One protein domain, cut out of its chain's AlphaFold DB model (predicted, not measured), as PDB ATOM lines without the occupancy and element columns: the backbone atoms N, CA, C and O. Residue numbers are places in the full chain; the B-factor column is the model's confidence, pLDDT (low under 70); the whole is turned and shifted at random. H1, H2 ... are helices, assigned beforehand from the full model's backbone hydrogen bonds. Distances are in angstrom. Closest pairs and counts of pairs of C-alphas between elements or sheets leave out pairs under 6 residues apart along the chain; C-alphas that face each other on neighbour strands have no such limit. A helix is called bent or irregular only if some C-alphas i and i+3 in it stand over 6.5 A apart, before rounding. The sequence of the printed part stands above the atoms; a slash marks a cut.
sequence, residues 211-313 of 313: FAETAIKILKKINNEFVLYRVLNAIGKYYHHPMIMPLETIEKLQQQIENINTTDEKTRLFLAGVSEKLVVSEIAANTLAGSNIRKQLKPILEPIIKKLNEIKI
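Overview. This is residues 211 to 313 of the 313 residues of the protein "DsrS" of hydrothermal vent metagenome (UniProt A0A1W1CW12). H1 packs side by side with both H2 and H7, which stay apart from each other, and H4 runs steeply across H7 to meet the last end of H2. H3 and H5 lie more loosely on the side away from H1, and H6 lies across the end where H2 and H7 begin. The printed part has 103 residues with seven named helices, H1 to H7 in order along the chain, and no named strand; the class is all helix, with 71 residues in the helices. It is compact, with a radius of gyration of the C-alphas of 12.9 A and spans of 39 by 26 by 19 A.

Arrangement. H2, residues 225 to 238, and H1, residues 211 to 220, form a helical hairpin: they touch, closest at the C-alphas of Val 231 and Ala 215, 6.7 A apart, at a shallow tilt of 23 degrees, opposite ways. H7, residues 298 to 311, touches H1, with the C-alphas of Leu 308 and Ala 212 closest at 5.5 A, at a shallow tilt of 24 degrees, opposite ways. H2 and H7 are apart. H4, residues 263 to 272, touches H7 at a steep tilt of 54 degrees, with the C-alphas of Thr 267 and Lys 307 closest at 5.8 A. H4 and H2 touch only at their ends, H2 with residues 235 to 238 alone; the C-alphas of Gly 236 and Ala 272 are closest, at 4.2 A. H3, residues 250 to 256, is close to H4 but not clearly touching, with the C-alphas of Leu 253 and Phe 270 closest at 6.8 A. H5, residues 277 to 286, is close to H7 but not clearly touching, with the C-alphas of Leu 278 and Ile 300 closest at 7.2 A. H6, residues 291 to 296, is close to H5 but not clearly touching, with the C-alphas of Ile 293 and Ile 283 closest at 7.5 A, and about perpendicular at 74 degrees. Each O i to N i+4 pair is within hydrogen-bond range in H1, H2, H3 and H4; the counts are 4 of 6 in H5, 1 of 2 in H6 and 8 of 10 in H7.

Along the chain. H2 is 19.8 A long from first to last C-alpha and H7 20.1 A; H1 has 14.3 A, H4 14.2 A, H5 15.1 A, H3 10.0 A and H6 9.2 A. H1 begins at C-alpha 211 (181.621, 495.165, 382.352), H2 begins at C-alpha 225 (193.343, 482.636, 372.390), and H7 ends at C-alpha 311 (173.243, 490.201, 385.277). H5 is irregular: C-alphas 278 and 281 are 7.5 A apart.

Size, cuts and confidence. The two C-alphas farthest apart, those of Asn 261 and Gly 290, are 39.3 A apart. The printed part has no cut and ends at residue 313, the chain's last. The link from H2 to H3, 11 residues, is long. Mean pLDDT of the printed part is 91.5; residue 313 is under 70.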
ATOM      1  N   PHE A 211     180.729 496.321 382.348       95.12
ATOM      2  CA  PHE A 211     181.621 495.165 382.352       95.12
ATOM      3  C   PHE A 211     181.006 493.986 381.590       95.12
ATOM      4  O   PHE A 211     181.612 493.458 380.655       95.12
ATOM      5  N   ALA A 212     179.769 493.605 381.936       95.75
ATOM      6  CA  ALA A 212     179.091 492.461 381.331       95.75
ATOM      7  C   ALA A 212     178.865 492.653 379.824       95.75
ATOM      8  O   ALA A 212     179.157 491.753 379.034       95.75
ATOM      9  N   GLU A 213     178.410 493.837 379.398       95.06
ATOM     10  CA  GLU A 213     178.215 494.135 377.976       95.06
ATOM     11  C   GLU A 213     179.521 494.074 377.188       95.06
ATOM     12  O   GLU A 213     179.560 493.511 376.088       95.06
ATOM     13  N   THR A 214     180.597 494.621 377.754       94.94
ATOM     14  CA  THR A 214     181.907 494.629 377.102       94.94
ATOM     15  C   THR A 214     182.480 493.218 377.005       94.94
ATOM     16  O   THR A 214     182.920 492.818 375.924       94.94
ATOM     17  N   ALA A 215     182.387 492.423 378.075       96.50
ATOM     18  CA  ALA A 215     182.789 491.018 378.069       96.50
ATOM     19  C   ALA A 215     182.028 490.223 376.991       96.50
ATOM     20  O   ALA A 215     182.646 489.571 376.148       96.50
ATOM     21  N   ILE A 216     180.696 490.351 376.929       95.88
ATOM     22  CA  ILE A 216     179.867 489.704 375.895       95.88
ATOM     23  C   ILE A 216     180.304 490.137 374.490       95.88
ATOM     24  O   ILE A 216     180.405 489.304 373.583       95.88
ATOM     25  N   LYS A 217     180.548 491.436 374.285       93.88
ATOM     26  CA  LYS A 217     180.972 491.982 372.992       93.88
ATOM     27  C   LYS A 217     182.293 491.367 372.527       93.88
ATOM     28  O   LYS A 217     182.400 491.036 371.343       93.88
ATOM     29  N   ILE A 218     183.262 491.201 373.430       94.50
ATOM     30  CA  ILE A 218     184.547 490.573 373.107       94.50
ATOM     31  C   ILE A 218     184.350 489.081 372.813       94.50
ATOM     32  O   ILE A 218     184.745 488.628 371.738       94.50
ATOM     33  N   LEU A 219     183.662 488.337 373.690       95.00
ATOM     34  CA  LEU A 219     183.435 486.893 373.530       95.00
ATOM     35  C   LEU A 219     182.713 486.551 372.213       95.00
ATOM     36  O   LEU A 219     183.080 485.597 371.529       95.00
ATOM     37  N   LYS A 220     181.738 487.362 371.779       92.38
ATOM     38  CA  LYS A 220     181.039 487.164 370.490       92.38
ATOM     39  C   LYS A 220     181.959 487.318 369.270       92.38
ATOM     40  O   LYS A 220     181.704 486.723 368.218       92.38
ATOM     41  N   LYS A 221     183.025 488.111 369.382       90.19
ATOM     42  CA  LYS A 221     183.967 488.417 368.293       90.19
ATOM     43  C   LYS A 221     185.339 487.767 368.482       90.19
ATOM     44  O   LYS A 221     186.263 488.118 367.755       90.19
ATOM     45  N   ILE A 222     185.472 486.839 369.428       90.25
ATOM     46  CA  ILE A 222     186.768 486.272 369.782       90.25
ATOM     47  C   ILE A 222     187.376 485.465 368.633       90.25
ATOM     48  O   ILE A 222     186.699 484.672 367.974       90.25
ATOM     49  N   ASN A 223     188.660 485.706 368.385       87.69
ATOM     50  CA  ASN A 223     189.446 485.053 367.341       87.69
ATOM     51  C   ASN A 223     190.924 484.857 367.729       87.69
ATOM     52  O   ASN A 223     191.718 484.438 366.893       87.69
ATOM     53  N   ASN A 224     191.293 485.175 368.969       90.69
ATOM     54  CA  ASN A 224     192.645 485.058 369.497       90.69
ATOM     55  C   ASN A 224     192.560 484.419 370.889       90.69
ATOM     56  O   ASN A 224     191.722 484.826 371.696       90.69
ATOM     57  N   GLU A 225     193.385 483.406 371.143       92.12
ATOM     58  CA  GLU A 225     193.343 482.636 372.390       92.12
ATOM     59  C   GLU A 225     193.791 483.455 373.605       92.12
ATOM     60  O   GLU A 225     193.145 483.403 374.645       92.12
ATOM     61  N   PHE A 226     194.810 484.306 373.465       92.50
ATOM     62  CA  PHE A 226     195.321 485.109 374.573       92.50
ATOM     63  C   PHE A 226     194.304 486.162 375.019       92.50
ATOM     64  O   PHE A 226     194.103 486.368 376.215       92.50
ATOM     65  N   VAL A 227     193.594 486.777 374.063       94.25
ATOM     66  CA  VAL A 227     192.457 487.661 374.371       94.25
ATOM     67  C   VAL A 227     191.356 486.876 375.096       94.25
ATOM     68  O   VAL A 227     190.737 487.400 376.019       94.25
ATOM     69  N   LEU A 228     191.107 485.619 374.710       95.38
ATOM     70  CA  LEU A 228     190.092 484.789 375.355       95.38
ATOM     71  C   LEU A 228     190.470 484.492 376.807       95.38
ATOM     72  O   LEU A 228     189.660 484.742 377.697       95.38
ATOM     73  N   TYR A 229     191.688 484.001 377.044       95.69
ATOM     74  CA  TYR A 229     192.194 483.685 378.380       95.69
ATOM     75  C   TYR A 229     192.071 484.884 379.316       95.69
ATOM     76  O   TYR A 229     191.470 484.791 380.388       95.69
ATOM     77  N   ARG A 230     192.538 486.046 378.856       96.25
ATOM     78  CA  ARG A 230     192.477 487.292 379.614       96.25
ATOM     79  C   ARG A 230     191.052 487.742 379.929       96.25
ATOM     80  O   ARG A 230     190.772 488.068 381.079       96.25
ATOM     81  N   VAL A 231     190.124 487.684 378.969       96.94
ATOM     82  CA  VAL A 231     188.712 488.031 379.219       96.94
ATOM     83  C   VAL A 231     188.060 487.073 380.213       96.94
ATOM     84  O   VAL A 231     187.336 487.527 381.097       96.94
ATOM     85  N   LEU A 232     188.310 485.765 380.104       97.81
ATOM     86  CA  LEU A 232     187.760 484.786 381.047       97.81
ATOM     87  C   LEU A 232     188.297 485.024 382.463       97.81
ATOM     88  O   LEU A 232     187.516 485.087 383.409       97.81
ATOM     89  N   ASN A 233     189.605 485.245 382.603       97.56
ATOM     90  CA  ASN A 233     190.220 485.569 383.890       97.56
ATOM     91  C   ASN A 233     189.707 486.910 384.447       97.56
ATOM     92  O   ASN A 233     189.476 487.025 385.651       97.56
ATOM     93  N   ALA A 234     189.471 487.910 383.590       97.19
ATOM     94  CA  ALA A 234     188.877 489.183 383.988       97.19
ATOM     95  C   ALA A 234     187.457 488.997 384.539       97.19
ATOM     96  O   ALA A 234     187.127 489.595 385.559       97.19
ATOM     97  N   ILE A 235     186.631 488.149 383.908       97.81
ATOM     98  CA  ILE A 235     185.279 487.821 384.392       97.81
ATOM     99  C   ILE A 235     185.353 487.193 385.787       97.81
ATOM    100  O   ILE A 235     184.716 487.706 386.707       97.81
ATOM    101  N   GLY A 236     186.163 486.145 385.966       97.12
ATOM    102  CA  GLY A 236     186.326 485.490 387.269       97.12
ATOM    103  C   GLY A 236     186.821 486.444 388.352       97.12
ATOM    104  O   GLY A 236     186.289 486.466 389.461       97.12
ATOM    105  N   LYS A 237     187.794 487.301 388.017       96.31
ATOM    106  CA  LYS A 237     188.324 488.317 388.934       96.31
ATOM    107  C   LYS A 237     187.277 489.370 389.306       96.31
ATOM    108  O   LYS A 237     187.218 489.765 390.464       96.31
ATOM    109  N   TYR A 238     186.463 489.824 388.354       96.06
ATOM    110  CA  TYR A 238     185.447 490.851 388.593       96.06
ATOM    111  C   TYR A 238     184.329 490.362 389.520       96.06
ATOM    112  O   TYR A 238     183.914 491.084 390.421       96.06
ATOM    113  N   TYR A 239     183.868 489.122 389.333       95.12
ATOM    114  CA  TYR A 239     182.815 488.515 390.157       95.12
ATOM    115  C   TYR A 239     183.345 487.733 391.364       95.12
ATOM    116  O   TYR A 239     182.560 487.044 392.011       95.12
ATOM    117  N   HIS A 240     184.650 487.818 391.645       94.19
ATOM    118  CA  HIS A 240     185.369 487.012 392.630       94.19
ATOM    119  C   HIS A 240     184.556 486.709 393.895       94.19
ATOM    120  O   HIS A 240     183.989 487.604 394.523       94.19
ATOM    121  N   HIS A 241     184.575 485.442 394.309       93.75
ATOM    122  CA  HIS A 241     183.948 484.998 395.543       93.75
ATOM    123  C   HIS A 241     184.856 484.006 396.289       93.75
ATOM    124  O   HIS A 241     185.306 483.043 395.666       93.75
ATOM    125  N   PRO A 242     185.083 484.155 397.611       91.50
ATOM    126  CA  PRO A 242     186.022 483.315 398.366       91.50
ATOM    127  C   PRO A 242     185.720 481.811 398.344       91.50
ATOM    128  O   PRO A 242     186.624 480.996 398.498       91.50
ATOM    129  N   MET A 243     184.449 481.434 398.170       89.81
ATOM    130  CA  MET A 243     184.018 480.026 398.153       89.81
ATOM    131  C   MET A 243     184.074 479.380 396.763       89.81
ATOM    132  O   MET A 243     183.842 478.177 396.646       89.81
ATOM    133  N   ILE A 244     184.341 480.163 395.712       94.25
ATOM    134  CA  ILE A 244     184.383 479.677 394.333       94.25
ATOM    135  C   ILE A 244     185.829 479.595 393.872       94.25
ATOM    136  O   ILE A 244     186.612 480.525 394.054       94.25
ATOM    137  N   MET A 245     186.181 478.468 393.258       92.31
ATOM    138  CA  MET A 245     187.513 478.249 392.712       92.31
ATOM    139  C   MET A 245     187.399 478.013 391.207       92.31
ATOM    140  O   MET A 245     186.454 477.359 390.770       92.31
ATOM    141  N   PRO A 246     188.349 478.498 390.392       93.19
ATOM    142  CA  PRO A 246     188.313 478.221 388.966       93.19
ATOM    143  C   PRO A 246     188.611 476.746 388.659       93.19
ATOM    144  O   PRO A 246     189.653 476.216 389.070       93.19
ATOM    145  N   LEU A 247     187.710 476.113 387.901       93.94
ATOM    146  CA  LEU A 247     187.726 474.693 387.526       93.94
ATOM    147  C   LEU A 247     187.871 474.510 386.006       93.94
ATOM    148  O   LEU A 247     187.764 475.460 385.236       93.94
ATOM    149  N   GLU A 248     188.150 473.277 385.581       93.19
ATOM    150  CA  GLU A 248     188.481 472.933 384.185       93.19
ATOM    151  C   GLU A 248     187.258 472.721 383.287       93.19
ATOM    152  O   GLU A 248     187.384 472.757 382.069       93.19
ATOM    153  N   THR A 249     186.075 472.470 383.860       93.94
ATOM    154  CA  THR A 249     184.856 472.221 383.078       93.94
ATOM    155  C   THR A 249     183.652 472.952 383.656       93.94
ATOM    156  O   THR A 249     183.588 473.249 384.855       93.94
ATOM    157  N   ILE A 250     182.678 473.231 382.788       93.31
ATOM    158  CA  ILE A 250     181.429 473.907 383.151       93.31
ATOM    159  C   ILE A 250     180.614 473.050 384.127       93.31
ATOM    160  O   ILE A 250     180.021 473.592 385.055       93.31
ATOM    161  N   GLU A 251     180.624 471.727 383.973       93.50
ATOM    162  CA  GLU A 251     179.880 470.795 384.827       93.50
ATOM    163  C   GLU A 251     180.419 470.814 386.259       93.50
ATOM    164  O   GLU A 251     179.646 470.959 387.204       93.50
ATOM    165  N   LYS A 252     181.748 470.744 386.428       93.69
ATOM    166  CA  LYS A 252     182.386 470.835 387.752       93.69
ATOM    167  C   LYS A 252     182.075 472.183 388.418       93.69
ATOM    168  O   LYS A 252     181.791 472.236 389.612       93.69
ATOM    169  N   LEU A 253     182.087 473.268 387.641       92.44
ATOM    170  CA  LEU A 253     181.736 474.603 388.125       92.44
ATOM    171  C   LEU A 253     180.261 474.707 388.545       92.44
ATOM    172  O   LEU A 253     179.953 475.318 389.563       92.44
ATOM    173  N   GLN A 254     179.348 474.085 387.798       92.81
ATOM    174  CA  GLN A 254     177.926 474.030 388.144       92.81
ATOM    175  C   GLN A 254     177.668 473.214 389.415       92.81
ATOM    176  O   GLN A 254     176.873 473.639 390.250       92.81
ATOM    177  N   GLN A 255     178.375 472.096 389.599       93.00
ATOM    178  CA  GLN A 255     178.303 471.289 390.822       93.00
ATOM    179  C   GLN A 255     178.731 472.089 392.058       93.00
ATOM    180  O   GLN A 255     178.095 471.995 393.106       93.00
ATOM    181  N   GLN A 256     179.757 472.942 391.937       92.31
ATOM    182  CA  GLN A 256     180.217 473.786 393.047       92.31
ATOM    183  C   GLN A 256     179.130 474.746 393.560       92.31
ATOM    184  O   GLN A 256     179.150 475.125 394.731       92.31
ATOM    185  N   ILE A 257     178.176 475.124 392.706       92.06
ATOM    186  CA  ILE A 257     177.129 476.103 393.027       92.06
ATOM    187  C   ILE A 257     175.725 475.494 393.159       92.06
ATOM    188  O   ILE A 257     174.739 476.225 393.287       92.06
ATOM    189  N   GLU A 258     175.601 474.168 393.118       88.62
ATOM    190  CA  GLU A 258     174.310 473.473 393.041       88.62
ATOM    191  C   GLU A 258     173.403 473.780 394.247       88.62
ATOM    192  O   GLU A 258     172.212 474.059 394.080       88.62
ATOM    193  N   ASN A 259     174.003 473.859 395.438       84.69
ATOM    194  CA  ASN A 259     173.314 474.027 396.721       84.69
ATOM    195  C   ASN A 259     172.901 475.476 397.059       84.69
ATOM    196  O   ASN A 259     172.350 475.710 398.132       84.69
ATOM    197  N   ILE A 260     173.156 476.461 396.189       84.69
ATOM    198  CA  ILE A 260     172.736 477.854 396.433       84.69
ATOM    199  C   ILE A 260     171.257 478.051 396.078       84.69
ATOM    200  O   ILE A 260     170.787 477.637 395.018       84.69
ATOM    201  N   ASN A 261     170.502 478.715 396.953       78.81
ATOM    202  CA  ASN A 261     169.048 478.813 396.814       78.81
ATOM    203  C   ASN A 261     168.582 479.910 395.849       78.81
ATOM    204  O   ASN A 261     167.496 479.787 395.284       78.81
ATOM    205  N   THR A 262     169.366 480.971 395.641       82.69
ATOM    206  CA  THR A 262     168.934 482.114 394.822       82.69
ATOM    207  C   THR A 262     169.569 482.102 393.430       82.69
ATOM    208  O   THR A 262     170.753 481.800 393.261       82.69
ATOM    209  N   THR A 263     168.769 482.411 392.402       81.88
ATOM    210  CA  THR A 263     169.209 482.402 390.996       81.88
ATOM    211  C   THR A 263     170.280 483.459 390.724       81.88
ATOM    212  O   THR A 263     171.265 483.162 390.051       81.88
ATOM    213  N   ASP A 264     170.127 484.661 391.282       82.31
ATOM    214  CA  ASP A 264     171.061 485.773 391.066       82.31
ATOM    215  C   ASP A 264     172.431 485.494 391.687       82.31
ATOM    216  O   ASP A 264     173.473 485.735 391.068       82.31
ATOM    217  N   GLU A 265     172.444 484.920 392.890       87.06
ATOM    218  CA  GLU A 265     173.668 484.495 393.564       87.06
ATOM    219  C   GLU A 265     174.324 483.339 392.808       87.06
ATOM    220  O   GLU A 265     175.516 483.409 392.522       87.06
ATOM    221  N   LYS A 266     173.551 482.340 392.356       90.75
ATOM    222  CA  LYS A 266     174.055 481.280 391.465       90.75
ATOM    223  C   LYS A 266     174.716 481.849 390.213       90.75
ATOM    224  O   LYS A 266     175.773 481.369 389.810       90.75
ATOM    225  N   THR A 267     174.126 482.869 389.595       92.81
ATOM    226  CA  THR A 267     174.676 483.490 388.385       92.81
ATOM    227  C   THR A 267     175.983 484.233 388.669       92.81
ATOM    228  O   THR A 267     176.949 484.048 387.924       92.81
ATOM    229  N   ARG A 268     176.071 484.999 389.764       92.25
ATOM    230  CA  ARG A 268     177.323 485.660 390.178       92.25
ATOM    231  C   ARG A 268     178.411 484.650 390.547       92.25
ATOM    232  O   ARG A 268     179.537 484.786 390.082       92.25
ATOM    233  N   LEU A 269     178.068 483.613 391.312       94.19
ATOM    234  CA  LEU A 269     179.001 482.568 391.733       94.19
ATOM    235  C   LEU A 269     179.495 481.721 390.557       94.19
ATOM    236  O   LEU A 269     180.674 481.387 390.506       94.19
ATOM    237  N   PHE A 270     178.640 481.438 389.569       95.81
ATOM    238  CA  PHE A 270     179.076 480.815 388.321       95.81
ATOM    239  C   PHE A 270     180.150 481.664 387.631       95.81
ATOM    240  O   PHE A 270     181.212 481.158 387.276       95.81
ATOM    241  N   LEU A 271     179.901 482.967 387.463       96.69
ATOM    242  CA  LEU A 271     180.850 483.862 386.803       96.69
ATOM    243  C   LEU A 271     182.151 484.031 387.598       96.69
ATOM    244  O   LEU A 271     183.204 484.159 386.982       96.69
ATOM    245  N   ALA A 272     182.104 483.951 388.931       96.31
ATOM    246  CA  ALA A 272     183.282 484.000 389.799       96.31
ATOM    247  C   ALA A 272     184.286 482.860 389.536       96.31
ATOM    248  O   ALA A 272     185.483 483.029 389.760       96.31
ATOM    249  N   GLY A 273     183.820 481.703 389.053       95.81
ATOM    250  CA  GLY A 273     184.680 480.562 388.723       95.81
ATOM    251  C   GLY A 273     185.132 480.507 387.262       95.81
ATOM    252  O   GLY A 273     185.865 479.589 386.885       95.81
ATOM    253  N   VAL A 274     184.725 481.469 386.430       97.31
ATOM    254  CA  VAL A 274     185.170 481.557 385.035       97.31
ATOM    255  C   VAL A 274     186.660 481.895 384.987       97.31
ATOM    256  O   VAL A 274     187.124 482.833 385.626       97.31
ATOM    257  N   SER A 275     187.420 481.122 384.214       97.31
ATOM    258  CA  SER A 275     188.842 481.368 383.949       97.31
ATOM    259  C   SER A 275     189.271 480.688 382.654       97.31
ATOM    260  O   SER A 275     188.520 479.895 382.078       97.31
ATOM    261  N   GLU A 276     190.504 480.945 382.227       96.12
ATOM    262  CA  GLU A 276     191.139 480.245 381.107       96.12
ATOM    263  C   GLU A 276     191.131 478.714 381.251       96.12
ATOM    264  O   GLU A 276     191.068 478.013 380.243       96.12
ATOM    265  N   LYS A 277     191.108 478.176 382.480       96.19
ATOM    266  CA  LYS A 277     191.113 476.723 382.728       96.19
ATOM    267  C   LYS A 277     189.973 475.987 382.029       96.19
ATOM    268  O   LYS A 277     190.132 474.817 381.710       96.19
ATOM    269  N   LEU A 278     188.858 476.674 381.772       96.12
ATOM    270  CA  LEU A 278     187.702 476.120 381.065       96.12
ATOM    271  C   LEU A 278     187.975 475.815 379.587       96.12
ATOM    272  O   LEU A 278     187.200 475.094 378.970       96.12
ATOM    273  N   VAL A 279     189.012 476.413 378.993       94.56
ATOM    274  CA  VAL A 279     189.258 476.375 377.543       94.56
ATOM    275  C   VAL A 279     190.664 475.903 377.166       94.56
ATOM    276  O   VAL A 279     190.857 475.489 376.026       94.56
ATOM    277  N   VAL A 280     191.636 475.936 378.088       92.62
ATOM    278  CA  VAL A 280     193.047 475.590 377.809       92.62
ATOM    279  C   VAL A 280     193.201 474.171 377.258       92.62
ATOM    280  O   VAL A 280     193.891 473.982 376.260       92.62
ATOM    281  N   SER A 281     192.546 473.175 377.864       89.00
ATOM    282  CA  SER A 281     192.630 471.779 377.410       89.00
ATOM    283  C   SER A 281     192.065 471.598 375.999       89.00
ATOM    284  O   SER A 281     192.690 470.951 375.163       89.00
ATOM    285  N   GLU A 282     190.919 472.219 375.719       89.56
ATOM    286  CA  GLU A 282     190.238 472.131 374.427       89.56
ATOM    287  C   GLU A 282     191.014 472.856 373.315       89.56
ATOM    288  O   GLU A 282     191.110 472.359 372.191       89.56
ATOM    289  N   ILE A 283     191.613 474.012 373.621       89.06
ATOM    290  CA  ILE A 283     192.456 474.750 372.672       89.06
ATOM    291  C   ILE A 283     193.739 473.977 372.373       89.06
ATOM    292  O   ILE A 283     194.086 473.833 371.199       89.06
ATOM    293  N   ALA A 284     194.404 473.438 373.400       86.81
ATOM    294  CA  ALA A 284     195.625 472.657 373.234       86.81
ATOM    295  C   ALA A 284     195.380 471.366 372.436       86.81
ATOM    296  O   ALA A 284     196.164 471.039 371.547       86.81
ATOM    297  N   ALA A 285     194.278 470.660 372.702       86.44
ATOM    298  CA  ALA A 285     193.942 469.415 372.011       86.44
ATOM    299  C   ALA A 285     193.637 469.622 370.519       86.44
ATOM    300  O   ALA A 285     193.997 468.785 369.693       86.44
ATOM    301  N   ASN A 286     193.000 470.742 370.163       84.38
ATOM    302  CA  ASN A 286     192.507 470.988 368.805       84.38
ATOM    303  C   ASN A 286     193.314 472.042 368.027       84.38
ATOM    304  O   ASN A 286     192.956 472.368 366.895       84.38
ATOM    305  N   THR A 287     194.388 472.580 368.617       82.25
ATOM    306  CA  THR A 287     195.232 473.648 368.040       82.25
ATOM    307  C   THR A 287     194.388 474.815 367.508       82.25
ATOM    308  O   THR A 287     194.494 475.238 366.351       82.25
ATOM    309  N   LEU A 288     193.452 475.287 368.334       82.69
ATOM    310  CA  LEU A 288     192.428 476.229 367.893       82.69
ATOM    311  C   LEU A 288     192.993 477.620 367.610       82.69
ATOM    312  O   LEU A 288     193.531 478.276 368.492       82.69
ATOM    313  N   ALA A 289     192.743 478.125 366.403       81.44
ATOM    314  CA  ALA A 289     193.123 479.476 366.005       81.44
ATOM    315  C   ALA A 289     191.996 480.209 365.265       81.44
ATOM    316  O   ALA A 289     191.118 479.611 364.626       81.44
ATOM    317  N   GLY A 290     192.020 481.542 365.328       83.88
ATOM    318  CA  GLY A 290     191.126 482.391 364.549       83.88
ATOM    319  C   GLY A 290     189.647 482.147 364.854       83.88
ATOM    320  O   GLY A 290     189.225 481.954 365.993       83.88
ATOM    321  N   SER A 291     188.824 482.140 363.802       81.81
ATOM    322  CA  SER A 291     187.368 481.975 363.939       81.81
ATOM    323  C   SER A 291     186.920 480.588 364.429       81.81
ATOM    324  O   SER A 291     185.765 480.443 364.843       81.81
ATOM    325  N   ASN A 292     187.808 479.583 364.414       84.44
ATOM    326  CA  ASN A 292     187.499 478.232 364.886       84.44
ATOM    327  C   ASN A 292     187.383 478.164 366.410       84.44
ATOM    328  O   ASN A 292     186.547 477.403 366.896       84.44
ATOM    329  N   ILE A 293     188.109 479.026 367.135       86.69
ATOM    330  CA  ILE A 293     188.017 479.172 368.598       86.69
ATOM    331  C   ILE A 293     186.548 479.316 369.011       86.69
ATOM    332  O   ILE A 293     186.024 478.514 369.778       86.69
ATOM    333  N   ARG A 294     185.831 480.284 368.428       85.50
ATOM    334  CA  ARG A 294     184.426 480.538 368.782       85.50
ATOM    335  C   ARG A 294     183.496 479.377 368.426       85.50
ATOM    336  O   ARG A 294     182.517 479.150 369.128       85.50
ATOM    337  N   LYS A 295     183.745 478.690 367.308       87.81
ATOM    338  CA  LYS A 295     182.870 477.605 366.837       87.81
ATOM    339  C   LYS A 295     182.986 476.374 367.730       87.81
ATOM    340  O   LYS A 295     181.957 475.833 368.117       87.81
ATOM    341  N   GLN A 296     184.210 475.958 368.050       89.31
ATOM    342  CA  GLN A 296     184.448 474.755 368.847       89.31
ATOM    343  C   GLN A 296     184.195 474.989 370.337       89.31
ATOM    344  O   GLN A 296     183.566 474.160 370.978       89.31
ATOM    345  N   LEU A 297     184.549 476.165 370.869       92.75
ATOM    346  CA  LEU A 297     184.305 476.499 372.279       92.75
ATOM    347  C   LEU A 297     182.874 476.968 372.558       92.75
ATOM    348  O   LEU A 297     182.566 477.377 373.676       92.75
ATOM    349  N   LYS A 298     181.972 476.909 371.574       92.31
ATOM    350  CA  LYS A 298     180.563 477.289 371.729       92.31
ATOM    351  C   LYS A 298     179.898 476.666 372.976       92.31
ATOM    352  O   LYS A 298     179.265 477.434 373.703       92.31
ATOM    353  N   PRO A 299     180.084 475.365 373.299       93.81
ATOM    354  CA  PRO A 299     179.491 474.754 374.494       93.81
ATOM    355  C   PRO A 299     179.953 475.389 375.812       93.81
ATOM    356  O   PRO A 299     179.212 475.377 376.787       93.81
ATOM    357  N   ILE A 300     181.154 475.973 375.833       94.25
ATOM    358  CA  ILE A 300     181.743 476.624 377.010       94.25
ATOM    359  C   ILE A 300     181.356 478.109 377.051       94.25
ATOM    360  O   ILE A 300     180.986 478.638 378.098       94.25
ATOM    361  N   LEU A 301     181.403 478.796 375.904       95.12
ATOM    362  CA  LEU A 301     181.178 480.241 375.825       95.12
ATOM    363  C   LEU A 301     179.698 480.631 375.942       95.12
ATOM    364  O   LEU A 301     179.393 481.674 376.520       95.12
ATOM    365  N   GLU A 302     178.767 479.835 375.410       95.56
ATOM    366  CA  GLU A 302     177.335 480.166 375.455       95.56
ATOM    367  C   GLU A 302     176.758 480.220 376.877       95.56
ATOM    368  O   GLU A 302     176.079 481.207 377.178       95.56
ATOM    369  N   PRO A 303     177.043 479.261 377.781       96.00
ATOM    370  CA  PRO A 303     176.636 479.362 379.182       96.00
ATOM    371  C   PRO A 303     177.150 480.637 379.860       96.00
ATOM    372  O   PRO A 303     176.386 481.318 380.542       96.00
ATOM    373  N   ILE A 304     178.413 481.004 379.621       96.88
ATOM    374  CA  ILE A 304     179.028 482.214 380.189       96.88
ATOM    375  C   ILE A 304     178.328 483.467 379.658       96.88
ATOM    376  O   ILE A 304     177.913 484.328 380.433       96.88
ATOM    377  N   ILE A 305     178.133 483.559 378.339       96.62
ATOM    378  CA  ILE A 305     177.433 484.685 377.709       96.62
ATOM    379  C   ILE A 305     175.997 484.786 378.229       96.62
ATOM    380  O   ILE A 305     175.528 485.890 378.501       96.62
ATOM    381  N   LYS A 306     175.289 483.665 378.388       95.88
ATOM    382  CA  LYS A 306     173.931 483.648 378.946       95.88
ATOM    383  C   LYS A 306     173.915 484.242 380.355       95.88
ATOM    384  O   LYS A 306     173.141 485.159 380.606       95.88
ATOM    385  N   LYS A 307     174.826 483.802 381.224       95.25
ATOM    386  CA  LYS A 307     174.942 484.289 382.605       95.25
ATOM    387  C   LYS A 307     175.312 485.770 382.689       95.25
ATOM    388  O   LYS A 307     174.741 486.495 383.495       95.25
ATOM    389  N   LEU A 308     176.171 486.257 381.795       95.69
ATOM    390  CA  LEU A 308     176.453 487.691 381.682       95.69
ATOM    391  C   LEU A 308     175.227 488.510 381.239       95.69
ATOM    392  O   LEU A 308     175.072 489.643 381.684       95.69
ATOM    393  N   ASN A 309     174.352 487.966 380.383       94.56
ATOM    394  CA  ASN A 309     173.108 488.649 379.999       94.56
ATOM    395  C   ASN A 309     172.082 488.679 381.140       94.56
ATOM    396  O   ASN A 309     171.315 489.630 381.213       94.56
ATOM    397  N   GLU A 310     172.069 487.675 382.020       92.50
ATOM    398  CA  GLU A 310     171.177 487.641 383.188       92.50
ATOM    399  C   GLU A 310     171.514 488.756 384.199       92.50
ATOM    400  O   GLU A 310     170.600 489.344 384.757       92.50
ATOM    401  N   ILE A 311     172.798 489.106 384.378       87.25
ATOM    402  CA  ILE A 311     173.243 490.201 385.277       87.25
ATOM    403  C   ILE A 311     173.145 491.590 384.623       87.25
ATOM    404  O   ILE A 311     173.261 492.614 385.291       87.25
ATOM    405  N   LYS A 312     172.970 491.653 383.300       72.50
ATOM    406  CA  LYS A 312     172.866 492.923 382.570       72.50
ATOM    407  C   LYS A 312     171.576 493.698 382.909       72.50
ATOM    408  O   LYS A 312     171.522 494.898 382.645       72.50
ATOM    409  N   ILE A 313     170.558 492.997 383.413       51.38
ATOM    410  CA  ILE A 313     169.229 493.514 383.778       51.38
ATOM    411  C   ILE A 313     169.281 494.071 385.200       51.38
ATOM    412  O   ILE A 313     168.720 495.170 385.397       51.38
TER     413      ILE A 313